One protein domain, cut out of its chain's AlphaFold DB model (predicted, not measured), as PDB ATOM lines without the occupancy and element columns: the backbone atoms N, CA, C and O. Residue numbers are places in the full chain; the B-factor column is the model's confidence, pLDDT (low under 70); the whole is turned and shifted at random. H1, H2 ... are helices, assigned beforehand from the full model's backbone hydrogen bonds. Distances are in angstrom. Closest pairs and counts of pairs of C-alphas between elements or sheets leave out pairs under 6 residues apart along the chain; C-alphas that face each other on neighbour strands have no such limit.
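What this domain is: This is residues 2 to 92 of the 780 residues of an uncharacterized protein of Cystobacter fuscus DSM 2262 (UniProt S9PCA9). Long H6 packs on H4, part of a ring of four crossed helices, H2 to H5. The printed part has 91 residues with six named helices, H1 to H6: all helix. It is compact: radius of gyration of the C-alphas 12.4 A, spans 30 by 29 by 21 A.

How they stand to each other: H6, residues 74 to 91, touches H4, residues 50 to 57, at a steep tilt of 42 degrees; the closest C-alphas, 53 and 84, are 6.3 A apart. H4 touches H3, residues 35 to 46, closest at C-alphas 52 and 45, 3.8 A. H2, residues 12 to 25, touches H3 and H5, residues 60 to 69, the latter closest at C-alphas 19 and 69, 6.2 A. Every helix O i to N i+4 pair is within hydrogen-bond range except in H6, 11 of 14.

Where its parts are: H1, residues 2 to 8, begins at C-alpha 2, (230.170, 249.768, 319.928). H6, 26.8 A long, ends at C-alpha 91, (249.093, 242.029, 325.346).

The domain as a whole: pLDDT is under 70 in residues 27 to 32 and 90 to 92.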
ATOM      1  N   GLY A   2     231.145 248.757 319.464       74.56
ATOM      2  CA  GLY A   2     230.170 249.768 319.928       74.56
ATOM      3  C   GLY A   2     229.075 250.124 318.915       74.56
ATOM      4  O   GLY A   2     227.896 250.079 319.250       74.56
ATOM      5  N   GLY A   3     229.448 250.335 317.647       77.62
ATOM      6  CA  GLY A   3     228.486 250.647 316.582       77.62
ATOM      7  C   GLY A   3     227.428 249.563 316.320       77.62
ATOM      8  O   GLY A   3     226.298 249.904 315.986       77.62
ATOM      9  N   TYR A   4     227.734 248.275 316.526       81.38
ATOM     10  CA  TYR A   4     226.740 247.201 316.356       81.38
ATOM     11  C   TYR A   4     225.735 247.169 317.515       81.38
ATOM     12  O   TYR A   4     224.548 246.950 317.295       81.38
ATOM     13  N   VAL A   5     226.181 247.447 318.747       78.88
ATOM     14  CA  VAL A   5     225.284 247.547 319.914       78.88
ATOM     15  C   VAL A   5     224.309 248.715 319.748       78.88
ATOM     16  O   VAL A   5     223.117 248.555 320.000       78.88
ATOM     17  N   GLU A   6     224.794 249.862 319.266       77.31
ATOM     18  CA  GLU A   6     223.954 251.031 318.979       77.31
ATOM     19  C   GLU A   6     222.928 250.751 317.869       77.31
ATOM     20  O   GLU A   6     221.762 251.122 318.005       77.31
ATOM     21  N   GLN A   7     223.318 250.031 316.811       79.00
ATOM     22  CA  GLN A   7     222.424 249.646 315.710       79.00
ATOM     23  C   GLN A   7     221.324 248.654 316.124       79.00
ATOM     24  O   GLN A   7     220.235 248.681 315.554       79.00
ATOM     25  N   LEU A   8     221.573 247.805 317.125       81.12
ATOM     26  CA  LEU A   8     220.577 246.864 317.655       81.12
ATOM     27  C   LEU A   8     219.499 247.538 318.515       81.12
ATOM     28  O   LEU A   8     218.452 246.935 318.749       81.12
ATOM     29  N   GLY A   9     219.756 248.742 319.041       78.25
ATOM     30  CA  GLY A   9     218.841 249.447 319.947       78.25
ATOM     31  C   GLY A   9     218.615 248.752 321.299       78.25
ATOM     32  O   GLY A   9     217.644 249.054 321.996       78.25
ATOM     33  N   LEU A  10     219.481 247.807 321.682       82.94
ATOM     34  CA  LEU A  10     219.385 247.051 322.934       82.94
ATOM     35  C   LEU A  10     220.305 247.635 324.012       82.94
ATOM     36  O   LEU A  10     221.399 248.117 323.729       82.94
ATOM     37  N   LYS A  11     219.890 247.532 325.281       86.12
ATOM     38  CA  LYS A  11     220.789 247.790 326.416       86.12
ATOM     39  C   LYS A  11     221.873 246.708 326.468       86.12
ATOM     40  O   LYS A  11     221.569 245.534 326.271       86.12
ATOM     41  N   GLN A  12     223.104 247.090 326.806       84.69
ATOM     42  CA  GLN A  12     224.258 246.183 326.910       84.69
ATOM     43  C   GLN A  12     223.970 244.939 327.773       84.69
ATOM     44  O   GLN A  12     224.265 243.821 327.358       84.69
ATOM     45  N   THR A  13     223.291 245.118 328.908       87.69
ATOM     46  CA  THR A  13     222.895 244.024 329.810       87.69
ATOM     47  C   THR A  13     222.008 242.975 329.131       87.69
ATOM     48  O   THR A  13     222.142 241.784 329.398       87.69
ATOM     49  N   ALA A  14     221.132 243.388 328.210       86.25
ATOM     50  CA  ALA A  14     220.284 242.475 327.444       86.25
ATOM     51  C   ALA A  14     221.082 241.704 326.378       86.25
ATOM     52  O   ALA A  14     220.786 240.543 326.105       86.25
ATOM     53  N   VAL A  15     222.112 242.329 325.797       87.56
ATOM     54  CA  VAL A  15     223.040 241.674 324.860       87.56
ATOM     55  C   VAL A  15     223.872 240.612 325.588       87.56
ATOM     56  O   VAL A  15     223.991 239.491 325.098       87.56
ATOM     57  N   ALA A  16     224.383 240.933 326.781       88.38
ATOM     58  CA  ALA A  16     225.138 240.007 327.625       88.38
ATOM     59  C   ALA A  16     224.305 238.779 328.043       88.38
ATOM     60  O   ALA A  16     224.756 237.648 327.858       88.38
ATOM     61  N   ALA A  17     223.074 238.992 328.523       87.69
ATOM     62  CA  ALA A  17     222.162 237.909 328.902       87.69
ATOM     63  C   ALA A  17     221.828 236.992 327.710       87.69
ATOM     64  O   ALA A  17     221.915 235.770 327.813       87.69
ATOM     65  N   ARG A  18     221.528 237.581 326.542       89.50
ATOM     66  CA  ARG A  18     221.211 236.834 325.315       89.50
ATOM     67  C   ARG A  18     222.391 236.007 324.802       89.50
ATOM     68  O   ARG A  18     222.194 234.915 324.272       89.50
ATOM     69  N   TRP A  19     223.615 236.516 324.940       92.25
ATOM     70  CA  TRP A  19     224.816 235.752 324.610       92.25
ATOM     71  C   TRP A  19     224.999 234.561 325.550       92.25
ATOM     72  O   TRP A  19     225.240 233.450 325.081       92.25
ATOM     73  N   LEU A  20     224.834 234.768 326.861       87.44
ATOM     74  CA  LEU A  20     225.001 233.710 327.857       87.44
ATOM     75  C   LEU A  20     223.956 232.596 327.708       87.44
ATOM     76  O   LEU A  20     224.301 231.421 327.827       87.44
ATOM     77  N   GLU A  21     222.699 232.952 327.440       87.19
ATOM     78  CA  GLU A  21     221.614 232.003 327.170       87.19
ATOM     79  C   GLU A  21     221.956 231.104 325.973       87.19
ATOM     80  O   GLU A  21     222.032 229.884 326.118       87.19
ATOM     81  N   ARG A  22     222.305 231.701 324.826       86.75
ATOM     82  CA  ARG A  22     222.679 230.944 323.620       86.75
ATOM     83  C   ARG A  22     223.950 230.118 323.790       86.75
ATOM     84  O   ARG A  22     224.058 229.033 323.226       86.75
ATOM     85  N   TRP A  23     224.914 230.605 324.567       85.56
ATOM     86  CA  TRP A  23     226.130 229.849 324.863       85.56
ATOM     87  C   TRP A  23     225.823 228.579 325.671       85.56
ATOM     88  O   TRP A  23     226.398 227.525 325.401       85.56
ATOM     89  N   LYS A  24     224.881 228.655 326.625       82.75
ATOM     90  CA  LYS A  24     224.408 227.497 327.405       82.75
ATOM     91  C   LYS A  24     223.638 226.494 326.539       82.75
ATOM     92  O   LYS A  24     223.825 225.291 326.701       82.75
ATOM     93  N   GLU A  25     222.817 226.971 325.604       82.19
ATOM     94  CA  GLU A  25     222.049 226.123 324.676       82.19
ATOM     95  C   GLU A  25     222.935 225.298 323.729       82.19
ATOM     96  O   GLU A  25     222.562 224.192 323.345       82.19
ATOM     97  N   GLN A  26     224.132 225.789 323.388       78.31
ATOM     98  CA  GLN A  26     225.082 225.077 322.523       78.31
ATOM     99  C   GLN A  26     225.767 223.871 323.199       78.31
ATOM    100  O   GLN A  26     226.599 223.217 322.576       78.31
ATOM    101  N   GLY A  27     225.421 223.539 324.452       55.66
ATOM    102  CA  GLY A  27     225.905 222.332 325.134       55.66
ATOM    103  C   GLY A  27     227.392 222.361 325.501       55.66
ATOM    104  O   GLY A  27     227.981 221.317 325.786       55.66
ATOM    105  N   ASN A  28     228.022 223.540 325.497       56.72
ATOM    106  CA  ASN A  28     229.426 223.684 325.862       56.72
ATOM    107  C   ASN A  28     229.598 223.588 327.389       56.72
ATOM    108  O   ASN A  28     229.145 224.462 328.127       56.72
ATOM    109  N   ASN A  29     230.319 222.558 327.851       47.62
ATOM    110  CA  ASN A  29     230.712 222.299 329.253       47.62
ATOM    111  C   ASN A  29     231.753 223.310 329.798       47.62
ATOM    112  O   ASN A  29     232.727 222.934 330.451       47.62
ATOM    113  N   GLY A  30     231.605 224.593 329.469       52.22
ATOM    114  CA  GLY A  30     232.487 225.664 329.928       52.22
ATOM    115  C   GLY A  30     232.172 226.144 331.354       52.22
ATOM    116  O   GLY A  30     231.208 225.686 331.968       52.22
ATOM    117  N   PRO A  31     232.961 227.097 331.886       54.59
ATOM    118  CA  PRO A  31     232.704 227.706 333.189       54.59
ATOM    119  C   PRO A  31     231.305 228.338 333.240       54.59
ATOM    120  O   PRO A  31     230.906 229.047 332.317       54.59
ATOM    121  N   THR A  32     230.566 228.132 334.332       60.72
ATOM    122  CA  THR A  32     229.292 228.821 334.582       60.72
ATOM    123  C   THR A  32     229.541 230.293 334.909       60.72
ATOM    124  O   THR A  32     229.788 230.647 336.059       60.72
ATOM    125  N   TRP A  33     229.489 231.151 333.892       75.56
ATOM    126  CA  TRP A  33     229.529 232.606 334.058       75.56
ATOM    127  C   TRP A  33     228.165 233.153 334.504       75.56
ATOM    128  O   TRP A  33     227.123 232.632 334.098       75.56
ATOM    129  N   SER A  34     228.166 234.202 335.332       74.69
ATOM    130  CA  SER A  34     226.957 234.965 335.667       74.69
ATOM    131  C   SER A  34     226.695 236.062 334.633       74.69
ATOM    132  O   SER A  34     227.613 236.517 333.947       74.69
ATOM    133  N   ASP A  35     225.453 236.552 334.573       74.44
ATOM    134  CA  ASP A  35     225.078 237.681 333.709       74.44
ATOM    135  C   ASP A  35     225.935 238.926 333.983       74.44
ATOM    136  O   ASP A  35     226.351 239.621 333.060       74.44
ATOM    137  N   THR A  36     226.265 239.171 335.254       75.75
ATOM    138  CA  THR A  36     227.103 240.299 335.683       75.75
ATOM    139  C   THR A  36     228.547 240.183 335.192       75.75
ATOM    140  O   THR A  36     229.140 241.183 334.788       75.75
ATOM    141  N   THR A  37     229.111 238.972 335.175       78.50
ATOM    142  CA  THR A  37     230.455 238.717 334.638       78.50
ATOM    143  C   THR A  37     230.491 238.976 333.134       78.50
ATOM    144  O   THR A  37     231.391 239.664 332.652       78.50
ATOM    145  N   ILE A  38     229.494 238.487 332.389       86.19
ATOM    146  CA  ILE A  38     229.424 238.696 330.936       86.19
ATOM    147  C   ILE A  38     229.197 240.168 330.595       86.19
ATOM    148  O   ILE A  38     229.859 240.683 329.697       86.19
ATOM    149  N   ASP A  39     228.321 240.864 331.320       84.44
ATOM    150  CA  ASP A  39     228.078 242.294 331.116       84.44
ATOM    151  C   ASP A  39     229.347 243.129 331.351       84.44
ATOM    152  O   ASP A  39     229.690 243.994 330.544       84.44
ATOM    153  N   SER A  40     230.120 242.799 332.391       81.62
ATOM    154  CA  SER A  40     231.430 243.411 332.654       81.62
ATOM    155  C   SER A  40     232.421 243.165 331.511       81.62
ATOM    156  O   SER A  40     233.036 244.111 331.008       81.62
ATOM    157  N   HIS A  41     232.550 241.920 331.035       83.75
ATOM    158  CA  HIS A  41     233.423 241.606 329.900       83.75
ATOM    159  C   HIS A  41     232.963 242.282 328.607       83.75
ATOM    160  O   HIS A  41     233.808 242.728 327.831       83.75
ATOM    161  N   LEU A  42     231.653 242.402 328.378       87.94
ATOM    162  CA  LEU A  42     231.103 243.082 327.209       87.94
ATOM    163  C   LEU A  42     231.400 244.581 327.263       87.94
ATOM    164  O   LEU A  42     231.914 245.122 326.291       87.94
ATOM    165  N   SER A  43     231.187 245.234 328.409       86.19
ATOM    166  CA  SER A  43     231.572 246.636 328.612       86.19
ATOM    167  C   SER A  43     233.057 246.862 328.332       86.19
ATOM    168  O   SER A  43     233.437 247.791 327.620       86.19
ATOM    169  N   ARG A  44     233.915 245.974 328.848       83.94
ATOM    170  CA  ARG A  44     235.359 246.001 328.584       83.94
ATOM    171  C   ARG A  44     235.638 245.862 327.085       83.94
ATOM    172  O   ARG A  44     236.365 246.677 326.535       83.94
ATOM    173  N   ALA A  45     235.019 244.895 326.414       85.69
ATOM    174  CA  ALA A  45     235.232 244.647 324.991       85.69
ATOM    175  C   ALA A  45     234.797 245.842 324.124       85.69
ATOM    176  O   ALA A  45     235.472 246.176 323.156       85.69
ATOM    177  N   LEU A  46     233.692 246.504 324.483       85.56
ATOM    178  CA  LEU A  46     233.172 247.678 323.773       85.56
ATOM    179  C   LEU A  46     234.058 248.918 323.925       85.56
ATOM    180  O   LEU A  46     234.081 249.745 323.021       85.56
ATOM    181  N   ASN A  47     234.788 249.018 325.035       83.88
ATOM    182  CA  ASN A  47     235.746 250.089 325.310       83.88
ATOM    183  C   ASN A  47     237.177 249.731 324.869       83.88
ATOM    184  O   ASN A  47     238.139 250.262 325.424       83.88
ATOM    185  N   ASP A  48     237.322 248.775 323.944       77.06
ATOM    186  CA  ASP A  48     238.599 248.241 323.458       77.06
ATOM    187  C   ASP A  48     239.542 247.759 324.581       77.06
ATOM    188  O   ASP A  48     240.759 247.646 324.413       77.06
ATOM    189  N   SER A  49     238.982 247.434 325.752       78.25
ATOM    190  CA  SER A  49     239.746 246.852 326.845       78.25
ATOM    191  C   SER A  49     240.132 245.431 326.474       78.25
ATOM    192  O   SER A  49     239.298 244.570 326.174       78.25
ATOM    193  N   GLN A  50     241.431 245.186 326.564       75.56
ATOM    194  CA  GLN A  50     242.071 243.940 326.171       75.56
ATOM    195  C   GLN A  50     241.479 242.716 326.898       75.56
ATOM    196  O   GLN A  50     241.286 241.673 326.281       75.56
ATOM    197  N   GLN A  51     241.057 242.870 328.160       71.81
ATOM    198  CA  GLN A  51     240.362 241.834 328.944       71.81
ATOM    199  C   GLN A  51     239.038 241.385 328.311       71.81
ATOM    200  O   GLN A  51     238.754 240.194 328.193       71.81
ATOM    201  N   GLY A  52     238.217 242.340 327.868       80.94
ATOM    202  CA  GLY A  52     236.955 242.022 327.201       80.94
ATOM    203  C   GLY A  52     237.182 241.396 325.826       80.94
ATOM    204  O   GLY A  52     236.521 240.419 325.475       80.94
ATOM    205  N   ILE A  53     238.170 241.899 325.078       85.06
ATOM    206  CA  ILE A  53     238.557 241.332 323.778       85.06
ATOM    207  C   ILE A  53     239.037 239.884 323.948       85.06
ATOM    208  O   ILE A  53     238.585 239.005 323.219       85.06
ATOM    209  N   ARG A  54     239.890 239.596 324.939       81.75
ATOM    210  CA  ARG A  54     240.369 238.235 325.223       81.75
ATOM    211  C   ARG A  54     239.225 237.302 325.582       81.75
ATOM    212  O   ARG A  54     239.159 236.200 325.038       81.75
ATOM    213  N   PHE A  55     238.319 237.738 326.457       83.19
ATOM    214  CA  PHE A  55     237.182 236.921 326.868       83.19
ATOM    215  C   PHE A  55     236.368 236.433 325.664       83.19
ATOM    216  O   PHE A  55     236.118 235.236 325.550       83.19
ATOM    217  N   PHE A  56     235.995 237.318 324.739       86.50
ATOM    218  CA  PHE A  56     235.161 236.915 323.607       86.50
ATOM    219  C   PHE A  56     235.952 236.316 322.445       86.50
ATOM    220  O   PHE A  56     235.495 235.346 321.861       86.50
ATOM    221  N   PHE A  57     237.126 236.846 322.104       87.88
ATOM    222  CA  PHE A  57     237.777 236.549 320.823       87.88
ATOM    223  C   PHE A  57     238.974 235.599 320.909       87.88
ATOM    224  O   PHE A  57     239.425 235.124 319.871       87.88
ATOM    225  N   GLN A  58     239.461 235.246 322.107       81.56
ATOM    226  CA  GLN A  58     240.476 234.187 322.245       81.56
ATOM    227  C   GLN A  58     239.929 232.811 321.825       81.56
ATOM    228  O   GLN A  58     240.682 231.946 321.381       81.56
ATOM    229  N   ASP A  59     238.618 232.606 321.969       81.56
ATOM    230  CA  ASP A  59     237.903 231.453 321.426       81.56
ATOM    231  C   ASP A  59     237.048 231.921 320.250       81.56
ATOM    232  O   ASP A  59     236.127 232.726 320.410       81.56
ATOM    233  N   ARG A  60     237.341 231.394 319.060       84.94
ATOM    234  CA  ARG A  60     236.638 231.776 317.833       84.94
ATOM    235  C   ARG A  60     235.135 231.492 317.915       84.94
ATOM    236  O   ARG A  60     234.354 232.231 317.330       84.94
ATOM    237  N   SER A  61     234.726 230.480 318.676       85.62
ATOM    238  CA  SER A  61     233.322 230.098 318.874       85.62
ATOM    239  C   SER A  61     232.582 231.135 319.720       85.62
ATOM    240  O   SER A  61     231.485 231.560 319.361       85.62
ATOM    241  N   ARG A  62     233.211 231.608 320.809       88.25
ATOM    242  CA  ARG A  62     232.665 232.678 321.663       88.25
ATOM    243  C   ARG A  62     232.528 233.988 320.896       88.25
ATOM    244  O   ARG A  62     231.488 234.643 320.984       88.25
ATOM    245  N   GLY A  63     233.553 234.332 320.119       87.62
ATOM    246  CA  GLY A  63     233.583 235.544 319.308       87.62
ATOM    247  C   GLY A  63     232.548 235.496 318.189       87.62
ATOM    248  O   GLY A  63     231.828 236.467 317.986       87.62
ATOM    249  N   ALA A  64     232.404 234.349 317.520       88.19
ATOM    250  CA  ALA A  64     231.411 234.159 316.468       88.19
ATOM    251  C   ALA A  64     229.987 234.276 317.025       88.19
ATOM    252  O   ALA A  64     229.169 234.992 316.451       88.19
ATOM    253  N   LEU A  65     229.716 233.661 318.183       90.81
ATOM    254  CA  LEU A  65     228.428 233.806 318.855       90.81
ATOM    255  C   LEU A  65     228.164 235.260 319.269       90.81
ATOM    256  O   LEU A  65     227.043 235.740 319.127       90.81
ATOM    257  N   LEU A  66     229.180 235.982 319.759       91.81
ATOM    258  CA  LEU A  66     229.027 237.401 320.083       91.81
ATOM    259  C   LEU A  66     228.668 238.213 318.836       91.81
ATOM    260  O   LEU A  66     227.726 238.998 318.883       91.81
ATOM    261  N   LEU A  67     229.363 238.002 317.719       91.31
ATOM    262  CA  LEU A  67     229.075 238.686 316.458       91.31
ATOM    263  C   LEU A  67     227.687 238.335 315.901       91.31
ATOM    264  O   LEU A  67     227.021 239.210 315.352       91.31
ATOM    265  N   GLU A  68     227.216 237.102 316.095       89.88
ATOM    266  CA  GLU A  68     225.857 236.684 315.735       89.88
ATOM    267  C   GLU A  68     224.798 237.375 316.607       89.88
ATOM    268  O   GLU A  68     223.820 237.919 316.092       89.88
ATOM    269  N   VAL A  69     225.001 237.408 317.930       91.06
ATOM    270  CA  VAL A  69     224.120 238.120 318.872       91.06
ATOM    271  C   VAL A  69     224.091 239.616 318.556       91.06
ATOM    272  O   VAL A  69     223.033 240.242 318.656       91.06
ATOM    273  N   LEU A  70     225.228 240.167 318.122       89.75
ATOM    274  CA  LEU A  70     225.360 241.549 317.677       89.75
ATOM    275  C   LEU A  70     224.817 241.805 316.257       89.75
ATOM    276  O   LEU A  70     224.815 242.951 315.817       89.75
ATOM    277  N   GLN A  71     224.367 240.769 315.538       88.62
ATOM    278  CA  GLN A  71     223.936 240.837 314.134       88.62
ATOM    279  C   GLN A  71     224.964 241.521 313.215       88.62
ATOM    280  O   GLN A  71     224.602 242.203 312.255       88.62
ATOM    281  N   ALA A  72     226.258 241.342 313.499       86.31
ATOM    282  CA  ALA A  72     227.318 241.899 312.671       86.31
ATOM    283  C   ALA A  72     227.268 241.272 311.258       86.31
ATOM    284  O   ALA A  72     227.117 240.047 311.151       86.31
ATOM    285  N   PRO A  73     227.412 242.057 310.172       86.44
ATOM    286  CA  PRO A  73     227.429 241.536 308.809       86.44
ATOM    287  C   PRO A  73     228.518 240.466 308.626       86.44
ATOM    288  O   PRO A  73     229.647 240.689 309.060       86.44
ATOM    289  N   PRO A  74     228.250 239.340 307.933       81.44
ATOM    290  CA  PRO A  74     229.239 238.270 307.752       81.44
ATOM    291  C   PRO A  74     230.561 238.732 307.118       81.44
ATOM    292  O   PRO A  74     231.608 238.152 307.388       81.44
ATOM    293  N   GLY A  75     230.519 239.786 306.291       82.25
ATOM    294  CA  GLY A  75     231.706 240.387 305.672       82.25
ATOM    295  C   GLY A  75     232.676 241.031 306.668       82.25
ATOM    296  O   GLY A  75     233.874 241.060 306.400       82.25
ATOM    297  N   ASP A  76     232.185 241.458 307.834       85.19
ATOM    298  CA  ASP A  76     232.978 242.165 308.845       85.19
ATOM    299  C   ASP A  76     233.616 241.195 309.854       85.19
ATOM    300  O   ASP A  76     234.531 241.563 310.592       85.19
ATOM    301  N   HIS A  77     233.159 239.936 309.906       88.06
ATOM    302  CA  HIS A  77     233.562 238.975 310.941       88.06
ATOM    303  C   HIS A  77     235.069 238.713 310.926       88.06
ATOM    304  O   HIS A  77     235.725 238.817 311.961       88.06
ATOM    305  N   GLU A  78     235.637 238.419 309.755       86.62
ATOM    306  CA  GLU A  78     237.078 238.169 309.615       86.62
ATOM    307  C   GLU A  78     237.924 239.407 309.932       86.62
ATOM    308  O   GLU A  78     239.042 239.282 310.429       86.62
ATOM    309  N   GLU A  79     237.409 240.608 309.668       86.88
ATOM    310  CA  GLU A  79     238.105 241.848 310.004       86.88
ATOM    311  C   GLU A  79     238.109 242.087 311.517       86.88
ATOM    312  O   GLU A  79     239.163 242.372 312.089       86.88
ATOM    313  N   VAL A  80     236.978 241.861 312.194       87.75
ATOM    314  CA  VAL A  80     236.894 241.944 313.659       87.75
ATOM    315  C   VAL A  80     237.792 240.901 314.328       87.75
ATOM    316  O   VAL A  80     238.496 241.238 315.278       87.75
ATOM    317  N   PHE A  81     237.848 239.666 313.817       88.75
ATOM    318  CA  PHE A  81     238.783 238.655 314.327       88.75
ATOM    319  C   PHE A  81     240.247 239.055 314.119       88.75
ATOM    320  O   PHE A  81     241.045 238.896 315.037       88.75
ATOM    321  N   LYS A  82     240.614 239.631 312.967       85.88
ATOM    322  CA  LYS A  82     241.979 240.142 312.738       85.88
ATOM    323  C   LYS A  82     242.339 241.289 313.682       85.88
ATOM    324  O   LYS A  82     243.468 241.337 314.173       85.88
ATOM    325  N   LEU A  83     241.403 242.201 313.938       86.62
ATOM    326  CA  LEU A  83     241.590 243.303 314.885       86.62
ATOM    327  C   LEU A  83     241.744 242.779 316.317       86.62
ATOM    328  O   LEU A  83     242.663 243.197 317.021       86.62
ATOM    329  N   ALA A  84     240.914 241.814 316.717       85.31
ATOM    330  CA  ALA A  84     241.022 241.152 318.011       85.31
ATOM    331  C   ALA A  84     242.350 240.386 318.156       85.31
ATOM    332  O   ALA A  84     243.043 240.561 319.152       85.31
ATOM    333  N   ASP A  85     242.769 239.621 317.143       82.94
ATOM    334  CA  ASP A  85     244.061 238.922 317.126       82.94
ATOM    335  C   ASP A  85     245.241 239.897 317.230       82.94
ATOM    336  O   ASP A  85     246.217 239.634 317.936       82.94
ATOM    337  N   SER A  86     245.164 241.041 316.544       81.81
ATOM    338  CA  SER A  86     246.174 242.097 316.636       81.81
ATOM    339  C   SER A  86     246.234 242.696 318.044       81.81
ATOM    340  O   SER A  86     247.329 242.872 318.580       81.81
ATOM    341  N   ALA A  87     245.082 242.961 318.666       79.50
ATOM    342  CA  ALA A  87     245.004 243.458 320.039       79.50
ATOM    343  C   ALA A  87     245.558 242.438 321.051       79.50
ATOM    344  O   ALA A  87     246.334 242.798 321.935       79.50
ATOM    345  N   LEU A  88     245.252 241.149 320.877       76.00
ATOM    346  CA  LEU A  88     245.722 240.074 321.757       76.00
ATOM    347  C   LEU A  88     247.225 239.799 321.617       76.00
ATOM    348  O   LEU A  88     247.898 239.514 322.608       76.00
ATOM    349  N   ARG A  89     247.794 239.933 320.410       71.50
ATOM    350  CA  ARG A  89     249.249 239.812 320.189       71.50
ATOM    351  C   ARG A  89     250.053 240.919 320.877       71.50
ATOM    352  O   ARG A  89     251.211 240.684 321.217       71.50
ATOM    353  N   GLN A  90     249.462 242.096 321.089       68.44
ATOM    354  CA  GLN A  90     250.110 243.206 321.796       68.44
ATOM    355  C   GLN A  90     250.162 243.000 323.322       68.44
ATOM    356  O   GLN A  90     251.052 243.541 323.972       68.44
ATOM    357  N   GLU A  91     249.262 242.194 323.892       61.44
ATOM    358  CA  GLU A  91     249.093 242.029 325.346       61.44
ATOM    359  C   GLU A  91     250.042 240.985 325.980       61.44
ATOM    360  O   GLU A  91     250.307 241.007 327.184       61.44
ATOM    361  N   GLY A  92     250.599 240.074 325.175       64.06
ATOM    362  CA  GLY A  92     251.363 238.925 325.675       64.06
ATOM    363  C   GLY A  92     250.472 237.826 326.278       64.06
ATOM    364  O   GLY A  92     249.246 237.923 326.296       64.06
TER     365      GLY A  92